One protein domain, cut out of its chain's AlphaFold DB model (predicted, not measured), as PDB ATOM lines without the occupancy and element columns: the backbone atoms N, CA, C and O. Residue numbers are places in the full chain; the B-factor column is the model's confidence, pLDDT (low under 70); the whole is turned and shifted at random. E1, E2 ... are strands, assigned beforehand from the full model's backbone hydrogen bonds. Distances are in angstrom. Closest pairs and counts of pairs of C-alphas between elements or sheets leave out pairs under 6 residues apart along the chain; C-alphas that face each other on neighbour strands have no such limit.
ATOM      1  N   THR A   6     -19.336 129.361 216.009       93.50
ATOM      2  CA  THR A   6     -20.104 130.588 215.803       93.50
ATOM      3  C   THR A   6     -20.707 131.013 217.120       93.50
ATOM      4  O   THR A   6     -21.349 130.213 217.801       93.50
ATOM      5  N   TRP A   7     -20.555 132.286 217.430       94.75
ATOM      6  CA  TRP A   7     -21.185 132.925 218.563       94.75
ATOM      7  C   TRP A   7     -22.401 133.746 218.133       94.75
ATOM      8  O   TRP A   7     -22.441 134.298 217.032       94.75
ATOM      9  N   GLY A   8     -23.373 133.870 219.031       95.56
ATOM     10  CA  GLY A   8     -24.510 134.769 218.910       95.56
ATOM     11  C   GLY A   8     -24.874 135.383 220.253       95.56
ATOM     12  O   GLY A   8     -24.944 134.687 221.261       95.56
ATOM     13  N   GLY A   9     -25.093 136.693 220.292       95.25
ATOM     14  CA  GLY A   9     -25.337 137.377 221.556       95.25
ATOM     15  C   GLY A   9     -25.706 138.842 221.411       95.25
ATOM     16  O   GLY A   9     -25.960 139.326 220.311       95.25
ATOM     17  N   ARG A  10     -25.753 139.553 222.535       96.25
ATOM     18  CA  ARG A  10     -26.066 140.986 222.601       96.25
ATOM     19  C   ARG A  10     -25.339 141.645 223.767       96.25
ATOM     20  O   ARG A  10     -24.961 140.980 224.732       96.25
ATOM     21  N   TRP A  11     -25.224 142.964 223.715       95.12
ATOM     22  CA  TRP A  11     -24.711 143.764 224.821       95.12
ATOM     23  C   TRP A  11     -25.817 144.446 225.618       95.12
ATOM     24  O   TRP A  11     -26.905 144.710 225.101       95.12
ATOM     25  N   GLU A  12     -25.516 144.783 226.867       94.38
ATOM     26  CA  GLU A  12     -26.343 145.597 227.757       94.38
ATOM     27  C   GLU A  12     -25.452 146.616 228.494       94.38
ATOM     28  O   GLU A  12     -24.305 146.324 228.837       94.38
ATOM     29  N   CYS A  13     -25.955 147.834 228.703       93.88
ATOM     30  CA  CYS A  13     -25.264 148.913 229.411       93.88
ATOM     31  C   CYS A  13     -25.969 149.209 230.737       93.88
ATOM     32  O   CYS A  13     -27.132 149.620 230.738       93.88
ATOM     33  N   ASP A  14     -25.261 149.059 231.859       89.75
ATOM     34  CA  ASP A  14     -25.840 149.264 233.198       89.75
ATOM     35  C   ASP A  14     -26.199 150.738 233.465       89.75
ATOM     36  O   ASP A  14     -27.203 151.034 234.109       89.75
ATOM     37  N   GLY A  15     -25.432 151.673 232.891       89.38
ATOM     38  CA  GLY A  15     -25.603 153.111 233.132       89.38
ATOM     39  C   GLY A  15     -26.906 153.685 232.576       89.38
ATOM     40  O   GLY A  15     -27.569 154.473 233.244       89.38
ATOM     41  N   CYS A  16     -27.310 153.267 231.372       90.62
ATOM     42  CA  CYS A  16     -28.492 153.812 230.690       90.62
ATOM     43  C   CYS A  16     -29.573 152.769 230.367       90.62
ATOM     44  O   CYS A  16     -30.580 153.102 229.733       90.62
ATOM     45  N   ALA A  17     -29.371 151.512 230.780       90.00
ATOM     46  CA  ALA A  17     -30.220 150.364 230.459       90.00
ATOM     47  C   ALA A  17     -30.448 150.151 228.946       90.00
ATOM     48  O   ALA A  17     -31.449 149.553 228.540       90.00
ATOM     49  N   ALA A  18     -29.544 150.656 228.099       91.50
ATOM     50  CA  ALA A  18     -29.555 150.352 226.676       91.50
ATOM     51  C   ALA A  18     -29.093 148.913 226.447       91.50
ATOM     52  O   ALA A  18     -28.229 148.405 227.157       91.50
ATOM     53  N   ALA A  19     -29.660 148.279 225.428       93.25
ATOM     54  CA  ALA A  19     -29.270 146.951 224.997       93.25
ATOM     55  C   ALA A  19     -29.108 146.932 223.478       93.25
ATOM     56  O   ALA A  19     -29.866 147.587 222.751       93.25
ATOM     57  N   GLY A  20     -28.123 146.168 223.022       91.38
ATOM     58  CA  GLY A  20     -27.897 145.864 221.623       91.38
ATOM     59  C   GLY A  20     -28.940 144.913 221.054       91.38
ATOM     60  O   GLY A  20     -29.740 144.297 221.766       91.38
ATOM     61  N   THR A  21     -28.918 144.789 219.732       91.94
ATOM     62  CA  THR A  21     -29.593 143.692 219.039       91.94
ATOM     63  C   THR A  21     -28.758 142.422 219.118       91.94
ATOM     64  O   THR A  21     -27.578 142.470 219.446       91.94
ATOM     65  N   GLU A  22     -29.383 141.294 218.798       92.44
ATOM     66  CA  GLU A  22     -28.654 140.048 218.588       92.44
ATOM     67  C   GLU A  22     -27.741 140.171 217.362       92.44
ATOM     68  O   GLU A  22     -28.160 140.644 216.301       92.44
ATOM     69  N   GLU A  23     -26.501 139.740 217.524       92.62
ATOM     70  CA  GLU A  23     -25.425 139.818 216.543       92.62
ATOM     71  C   GLU A  23     -24.640 138.496 216.542       92.62
ATOM     72  O   GLU A  23     -24.723 137.721 217.497       92.62
ATOM     73  N   LEU A  24     -23.939 138.206 215.440       92.81
ATOM     74  CA  LEU A  24     -23.180 136.966 215.245       92.81
ATOM     75  C   LEU A  24     -21.706 137.284 215.005       92.81
ATOM     76  O   LEU A  24     -21.400 138.213 214.253       92.81
ATOM     77  N   TRP A  25     -20.823 136.473 215.579       91.12
ATOM     78  CA  TRP A  25     -19.373 136.603 215.445       91.12
ATOM     79  C   TRP A  25     -18.697 135.234 215.335       91.12
ATOM     80  O   TRP A  25     -19.233 134.208 215.767       91.12
ATOM     81  N   ASP A  26     -17.521 135.235 214.715       90.88
ATOM     82  CA  ASP A  26     -16.600 134.105 214.751       90.88
ATOM     83  C   ASP A  26     -15.903 134.051 216.124       90.88
ATOM     84  O   ASP A  26     -15.873 135.040 216.860       90.88
ATOM     85  N   ASP A  27     -15.356 132.892 216.491       89.50
ATOM     86  CA  ASP A  27     -14.492 132.785 217.674       89.50
ATOM     87  C   ASP A  27     -13.252 133.686 217.528       89.50
ATOM     88  O   ASP A  27     -12.784 133.932 216.415       89.50
ATOM     89  N   GLU A  28     -12.738 134.197 218.649       90.00
ATOM     90  CA  GLU A  28     -11.634 135.170 218.712       90.00
ATOM     91  C   GLU A  28     -11.981 136.572 218.162       90.00
ATOM     92  O   GLU A  28     -11.135 137.469 218.168       90.00
ATOM     93  N   ASP A  29     -13.228 136.822 217.738       91.00
ATOM     94  CA  ASP A  29     -13.663 138.170 217.363       91.00
ATOM     95  C   ASP A  29     -13.858 139.061 218.602       91.00
ATOM     96  O   ASP A  29     -14.137 138.581 219.704       91.00
ATOM     97  N   SER A  30     -13.709 140.375 218.423       91.69
ATOM     98  CA  SER A  30     -13.814 141.387 219.483       91.69
ATOM     99  C   SER A  30     -14.985 142.337 219.206       91.69
ATOM    100  O   SER A  30     -14.762 143.457 218.721       91.69
ATOM    101  N   PRO A  31     -16.237 141.935 219.493       88.94
ATOM    102  CA  PRO A  31     -17.390 142.780 219.233       88.94
ATOM    103  C   PRO A  31     -17.354 144.032 220.117       88.94
ATOM    104  O   PRO A  31     -17.022 143.994 221.306       88.94
ATOM    105  N   GLY A  32     -17.693 145.167 219.508       89.50
ATOM    106  CA  GLY A  32     -17.731 146.470 220.162       89.50
ATOM    107  C   GLY A  32     -19.094 147.119 219.976       89.50
ATOM    108  O   GLY A  32     -19.567 147.266 218.851       89.50
ATOM    109  N   ALA A  33     -19.719 147.541 221.073       88.50
ATOM    110  CA  ALA A  33     -21.097 148.023 221.071       88.50
ATOM    111  C   ALA A  33     -21.233 149.384 220.376       88.50
ATOM    112  O   ALA A  33     -22.332 149.799 220.004       88.50
ATOM    113  N   GLY A  34     -20.120 150.121 220.249       86.50
ATOM    114  CA  GLY A  34     -20.099 151.481 219.707       86.50
ATOM    115  C   GLY A  34     -21.004 152.445 220.481       86.50
ATOM    116  O   GLY A  34     -21.431 153.464 219.935       86.50
ATOM    117  N   HIS A  35     -21.338 152.100 221.726       85.31
ATOM    118  CA  HIS A  35     -22.332 152.782 222.531       85.31
ATOM    119  C   HIS A  35     -21.667 153.735 223.526       85.31
ATOM    120  O   HIS A  35     -20.950 153.308 224.423       85.31
ATOM    121  N   ASP A  36     -21.944 155.029 223.377       82.44
ATOM    122  CA  ASP A  36     -21.551 156.073 224.324       82.44
ATOM    123  C   ASP A  36     -22.827 156.633 224.962       82.44
ATOM    124  O   ASP A  36     -23.596 157.349 224.315       82.44
ATOM    125  N   CYS A  37     -23.111 156.240 226.207       80.81
ATOM    126  CA  CYS A  37     -24.325 156.672 226.904       80.81
ATOM    127  C   CYS A  37     -24.177 158.024 227.617       80.81
ATOM    128  O   CYS A  37     -25.172 158.597 228.057       80.81
ATOM    129  N   GLY A  38     -22.952 158.555 227.719       78.06
ATOM    130  CA  GLY A  38     -22.640 159.799 228.427       78.06
ATOM    131  C   GLY A  38     -22.797 159.737 229.955       78.06
ATOM    132  O   GLY A  38     -22.498 160.727 230.626       78.06
ATOM    133  N   GLU A  39     -23.245 158.603 230.500       77.00
ATOM    134  CA  GLU A  39     -23.294 158.287 231.929       77.00
ATOM    135  C   GLU A  39     -22.192 157.271 232.282       77.00
ATOM    136  O   GLU A  39     -21.678 156.572 231.409       77.00
ATOM    137  N   ASP A  40     -21.803 157.193 233.557       74.69
ATOM    138  CA  ASP A  40     -20.917 156.127 234.036       74.69
ATOM    139  C   ASP A  40     -21.693 154.799 234.010       74.69
ATOM    140  O   ASP A  40     -22.620 154.597 234.796       74.69
ATOM    141  N   GLY A  41     -21.330 153.907 233.091       79.12
ATOM    142  CA  GLY A  41     -21.915 152.578 232.978       79.12
ATOM    143  C   GLY A  41     -21.099 151.676 232.068       79.12
ATOM    144  O   GLY A  41     -20.854 152.015 230.910       79.12
ATOM    145  N   ASP A  42     -20.699 150.520 232.587       89.44
ATOM    146  CA  ASP A  42     -19.975 149.518 231.814       89.44
ATOM    147  C   ASP A  42     -20.916 148.803 230.835       89.44
ATOM    148  O   ASP A  42     -22.077 148.507 231.143       89.44
ATOM    149  N   VAL A  43     -20.401 148.519 229.640       92.94
ATOM    150  CA  VAL A  43     -21.073 147.675 228.650       92.94
ATOM    151  C   VAL A  43     -20.605 146.238 228.847       92.94
ATOM    152  O   VAL A  43     -19.406 145.948 228.815       92.94
ATOM    153  N   SER A  44     -21.566 145.344 229.063       93.50
ATOM    154  CA  SER A  44     -21.340 143.907 229.199       93.50
ATOM    155  C   SER A  44     -22.008 143.171 228.050       93.50
ATOM    156  O   SER A  44     -23.148 143.463 227.694       93.50
ATOM    157  N   TRP A  45     -21.305 142.199 227.492       94.81
ATOM    158  CA  TRP A  45     -21.816 141.302 226.472       94.81
ATOM    159  C   TRP A  45     -22.229 139.974 227.091       94.81
ATOM    160  O   TRP A  45     -21.592 139.491 228.027       94.81
ATOM    161  N   TYR A  46     -23.284 139.393 226.536       94.94
ATOM    162  CA  TYR A  46     -23.667 138.005 226.735       94.94
ATOM    163  C   TYR A  46     -23.794 137.342 225.374       94.94
ATOM    164  O   TYR A  46     -24.446 137.894 224.483       94.94
ATOM    165  N   GLY A  47     -23.229 136.152 225.226       94.69
ATOM    166  CA  GLY A  47     -23.422 135.360 224.026       94.69
ATOM    167  C   GLY A  47     -23.292 133.873 224.268       94.69
ATOM    168  O   GLY A  47     -22.673 133.420 225.227       94.69
ATOM    169  N   GLU A  48     -23.895 133.139 223.354       95.62
ATOM    170  CA  GLU A  48     -23.899 131.692 223.267       95.62
ATOM    171  C   GLU A  48     -23.070 131.297 222.046       95.62
ATOM    172  O   GLU A  48     -23.104 131.981 221.024       95.62
ATOM    173  N   TRP A  49     -22.328 130.202 222.126       94.38
ATOM    174  CA  TRP A  49     -21.556 129.663 221.016       94.38
ATOM    175  C   TRP A  49     -21.956 128.238 220.696       94.38
ATOM    176  O   TRP A  49     -22.421 127.486 221.554       94.38
ATOM    177  N   TYR A  50     -21.745 127.864 219.440       91.88
ATOM    178  CA  TYR A  50     -21.992 126.529 218.932       91.88
ATOM    179  C   TYR A  50     -20.842 126.098 218.026       91.88
ATOM    180  O   TYR A  50     -20.484 126.809 217.085       91.88
ATOM    181  N   CYS A  51     -20.281 124.924 218.304       90.94
ATOM    182  CA  CYS A  51     -19.310 124.272 217.447       90.94
ATOM    183  C   CYS A  51     -20.029 123.429 216.391       90.94
ATOM    184  O   CYS A  51     -20.715 122.455 216.714       90.94
ATOM    185  N   HIS A  52     -19.842 123.764 215.114       87.25
ATOM    186  CA  HIS A  52     -20.471 123.021 214.016       87.25
ATOM    187  C   HIS A  52     -19.861 121.641 213.762       87.25
ATOM    188  O   HIS A  52     -20.493 120.828 213.088       87.25
ATOM    189  N   ASP A  53     -18.673 121.368 214.304       86.69
ATOM    190  CA  ASP A  53     -17.951 120.114 214.080       86.69
ATOM    191  C   ASP A  53     -18.431 118.994 215.022       86.69
ATOM    192  O   ASP A  53     -18.938 117.968 214.566       86.69
ATOM    193  N   CYS A  54     -18.374 119.223 216.338       88.06
ATOM    194  CA  CYS A  54     -18.767 118.237 217.353       88.06
ATOM    195  C   CYS A  54     -20.200 118.434 217.893       88.06
ATOM    196  O   CYS A  54     -20.762 117.531 218.517       88.06
ATOM    197  N   GLY A  55     -20.815 119.598 217.647       87.19
ATOM    198  CA  GLY A  55     -22.150 119.947 218.139       87.19
ATOM    199  C   GLY A  55     -22.207 120.437 219.591       87.19
ATOM    200  O   GLY A  55     -23.306 120.597 220.125       87.19
ATOM    201  N   THR A  56     -21.059 120.667 220.235       89.75
ATOM    202  CA  THR A  56     -20.980 121.272 221.572       89.75
ATOM    203  C   THR A  56     -21.377 122.745 221.520       89.75
ATOM    204  O   THR A  56     -21.159 123.440 220.528       89.75
ATOM    205  N   SER A  57     -21.966 123.229 222.607       91.62
ATOM    206  CA  SER A  57     -22.356 124.623 222.779       91.62
ATOM    207  C   SER A  57     -22.036 125.106 224.183       91.62
ATOM    208  O   SER A  57     -22.032 124.309 225.123       91.62
ATOM    209  N   GLY A  58     -21.885 126.413 224.345       91.88
ATOM    210  CA  GLY A  58     -21.733 127.049 225.646       91.88
ATOM    211  C   GLY A  58     -22.176 128.503 225.616       91.88
ATOM    212  O   GLY A  58     -22.659 128.993 224.600       91.88
ATOM    213  N   ASP A  59     -22.010 129.193 226.734       94.25
ATOM    214  CA  ASP A  59     -22.331 130.607 226.871       94.25
ATOM    215  C   ASP A  59     -21.288 131.324 227.729       94.25
ATOM    216  O   ASP A  59     -20.600 130.706 228.547       94.25
ATOM    217  N   ALA A  60     -21.129 132.627 227.510       93.44
ATOM    218  CA  ALA A  60     -20.179 133.450 228.241       93.44
ATOM    219  C   ALA A  60     -20.629 134.909 228.338       93.44
ATOM    220  O   ALA A  60     -21.450 135.396 227.558       93.44
ATOM    221  N   TYR A  61     -20.022 135.610 229.294       93.88
ATOM    222  CA  TYR A  61     -20.121 137.055 229.449       93.88
ATOM    223  C   TYR A  61     -18.734 137.675 229.339       93.88
ATOM    224  O   TYR A  61     -17.771 137.138 229.893       93.88
ATOM    225  N   TRP A  62     -18.633 138.819 228.670       93.50
ATOM    226  CA  TRP A  62     -17.372 139.542 228.511       93.50
ATOM    227  C   TRP A  62     -17.585 141.057 228.487       93.50
ATOM    228  O   TRP A  62     -18.710 141.545 228.372       93.50
ATOM    229  N   ALA A  63     -16.503 141.813 228.663       93.06
ATOM    230  CA  ALA A  63     -16.538 143.272 228.614       93.06
ATOM    231  C   ALA A  63     -16.470 143.776 227.168       93.06
ATOM    232  O   ALA A  63     -15.932 143.099 226.293       93.06
ATOM    233  N   ASP A  64     -16.967 144.984 226.923       92.56
ATOM    234  CA  ASP A  64     -16.910 145.601 225.596       92.56
ATOM    235  C   ASP A  64     -15.497 145.645 224.998       92.56
ATOM    236  O   ASP A  64     -14.525 145.982 225.680       92.56
ATOM    237  N   GLY A  65     -15.392 145.265 223.722       89.56
ATOM    238  CA  GLY A  65     -14.123 145.193 223.001       89.56
ATOM    239  C   GLY A  65     -13.181 144.080 223.470       89.56
ATOM    240  O   GLY A  65     -12.029 144.060 223.038       89.56
ATOM    241  N   SER A  66     -13.630 143.179 224.351       91.75
ATOM    242  CA  SER A  66     -12.884 141.961 224.686       91.75
ATOM    243  C   SER A  66     -13.115 140.881 223.634       91.75
ATOM    244  O   SER A  66     -14.204 140.780 223.070       91.75
ATOM    245  N   GLU A  67     -12.088 140.067 223.410       91.19
ATOM    246  CA  GLU A  67     -12.132 138.905 222.522       91.19
ATOM    247  C   GLU A  67     -13.102 137.843 223.060       91.19
ATOM    248  O   GLU A  67     -13.128 137.543 224.259       91.19
ATOM    249  N   THR A  68     -13.889 137.262 222.161       88.19
ATOM    250  CA  THR A  68     -14.700 136.076 222.434       88.19
ATOM    251  C   THR A  68     -13.818 134.840 222.420       88.19
ATOM    252  O   THR A  68     -12.922 134.710 221.591       88.19
ATOM    253  N   TRP A  69     -14.031 133.937 223.373       86.81
ATOM    254  CA  TRP A  69     -13.185 132.756 223.510       86.81
ATOM    255  C   TRP A  69     -13.999 131.581 224.030       86.81
ATOM    256  O   TRP A  69     -14.384 131.552 225.202       86.81
ATOM    257  N   SER A  70     -14.294 130.619 223.156       84.12
ATOM    258  CA  SER A  70     -15.115 129.450 223.515       84.12
ATOM    259  C   SER A  70     -14.359 128.472 224.410       84.12
ATOM    260  O   SER A  70     -14.972 127.684 225.129       84.12
ATOM    261  N   ASN A  71     -13.021 128.554 224.393       82.62
ATOM    262  CA  ASN A  71     -12.110 127.614 225.042       82.62
ATOM    263  C   ASN A  71     -12.391 126.150 224.669       82.62
ATOM    264  O   ASN A  71     -12.087 125.248 225.450       82.62
ATOM    265  N   HIS A  72     -13.008 125.930 223.509       82.50
ATOM    266  CA  HIS A  72     -13.411 124.618 223.048       82.50
ATOM    267  C   HIS A  72     -12.411 124.099 222.020       82.50
ATOM    268  O   HIS A  72     -12.126 124.757 221.022       82.50
ATOM    269  N   ASP A  73     -11.898 122.902 222.273       79.50
ATOM    270  CA  ASP A  73     -10.994 122.185 221.387       79.50
ATOM    271  C   ASP A  73     -11.623 120.821 221.094       79.50
ATOM    272  O   ASP A  73     -11.730 119.985 221.987       79.50
ATOM    273  N   CYS A  74     -12.083 120.614 219.855       76.69
ATOM    274  CA  CYS A  74     -12.818 119.398 219.490       76.69
ATOM    275  C   CYS A  74     -12.001 118.118 219.686       76.69
ATOM    276  O   CYS A  74     -12.585 117.070 219.951       76.69
ATOM    277  N   ASP A  75     -10.676 118.199 219.552       69.81
ATOM    278  CA  ASP A  75      -9.778 117.060 219.723       69.81
ATOM    279  C   ASP A  75      -9.617 116.683 221.215       69.81
ATOM    280  O   ASP A  75      -9.309 115.533 221.519       69.81
ATOM    281  N   GLN A  76      -9.854 117.599 222.168       61.31
ATOM    282  CA  GLN A  76      -9.810 117.290 223.608       61.31
ATOM    283  C   GLN A  76     -11.065 116.580 224.139       61.31
ATOM    284  O   GLN A  76     -10.965 115.844 225.122       61.31
ATOM    285  N   ASP A  77     -12.224 116.757 223.503       55.38
ATOM    286  CA  ASP A  77     -13.477 116.113 223.920       55.38
ATOM    287  C   ASP A  77     -13.515 114.597 223.602       55.38
ATOM    288  O   ASP A  77     -14.295 113.854 224.206       55.38
ATOM    289  N   GLU A  78     -12.671 114.099 222.684       53.09
ATOM    290  CA  GLU A  78     -12.595 112.664 222.354       53.09
ATOM    291  C   GLU A  78     -11.848 111.836 223.425       53.09
ATOM    292  O   GLU A  78     -12.183 110.667 223.642       53.09
ATOM    293  N   ASP A  79     -10.888 112.431 224.143       51.66
ATOM    294  CA  ASP A  79     -10.069 111.744 225.157       51.66
ATOM    295  C   ASP A  79     -10.799 111.556 226.511       51.66
ATOM    296  O   ASP A  79     -10.522 110.595 227.236       51.66
ATOM    297  N   GLU A  80     -11.783 112.398 226.864       50.41
ATOM    298  CA  GLU A  80     -12.520 112.273 228.141       50.41
ATOM    299  C   GLU A  80     -13.533 111.108 228.166       50.41
ATOM    300  O   GLU A  80     -13.965 110.667 229.238       50.41
ATOM    301  N   LEU A  81     -13.897 110.551 227.006       50.91
ATOM    302  CA  LEU A  81     -14.814 109.406 226.923       50.91
ATOM    303  C   LEU A  81     -14.124 108.051 227.149       50.91
ATOM    304  O   LEU A  81     -14.809 107.073 227.470       50.91
TER     305      LEU A  81
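AT A GLANCE: This is residues 6 to 81 of the 86 residues of an uncharacterized protein of Streptomyces sp. MP131-18 (UniProt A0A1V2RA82). With little regular structure, the domain is a long rod built on one strongly twisted sheet, with loop residues 29 to 33 and 64 to 68 over one face and the other face bare. Its 76 printed residues, 28 in named strands, have no named helix and four strands along the chain, E1 to E4, in the order E2, E1, E3, E4, antiparallel throughout. The all-strand whole is loose, radius of gyration of the C-alphas 14.5 A, spanning 50 by 17 by 16 A.

HOW THE PARTS SIT: E1 (residues 6 to 13) and E2 (23 to 26) form a hairpin at 132 degrees, N 7 to O 25 2.9 A. E3 (43 to 51) is antiparallel to E1 at 166 degrees, N 8 to O 48 2.8 A. E3 and E4 (57 to 63) form a hairpin at 158 degrees, N 45 to O 62 2.8 A. Edge strands E2 and E4 are apart.

IN THESE COORDINATES: E1, 23.4 A long, begins at C-alpha 6 (-20.104, 130.588, 215.803). E2 measures 10.7 A, E3 26.0 A. E4, 20.4 A, ends at C-alpha 63 (-16.538, 143.272, 228.614).

THE WHOLE: The farthest C-alphas, Gly 38 and Leu 81, are 51.0 A apart. The printed part has no cut; the link E2 to E3 is long. Residues 75 to 81 have pLDDT under 70.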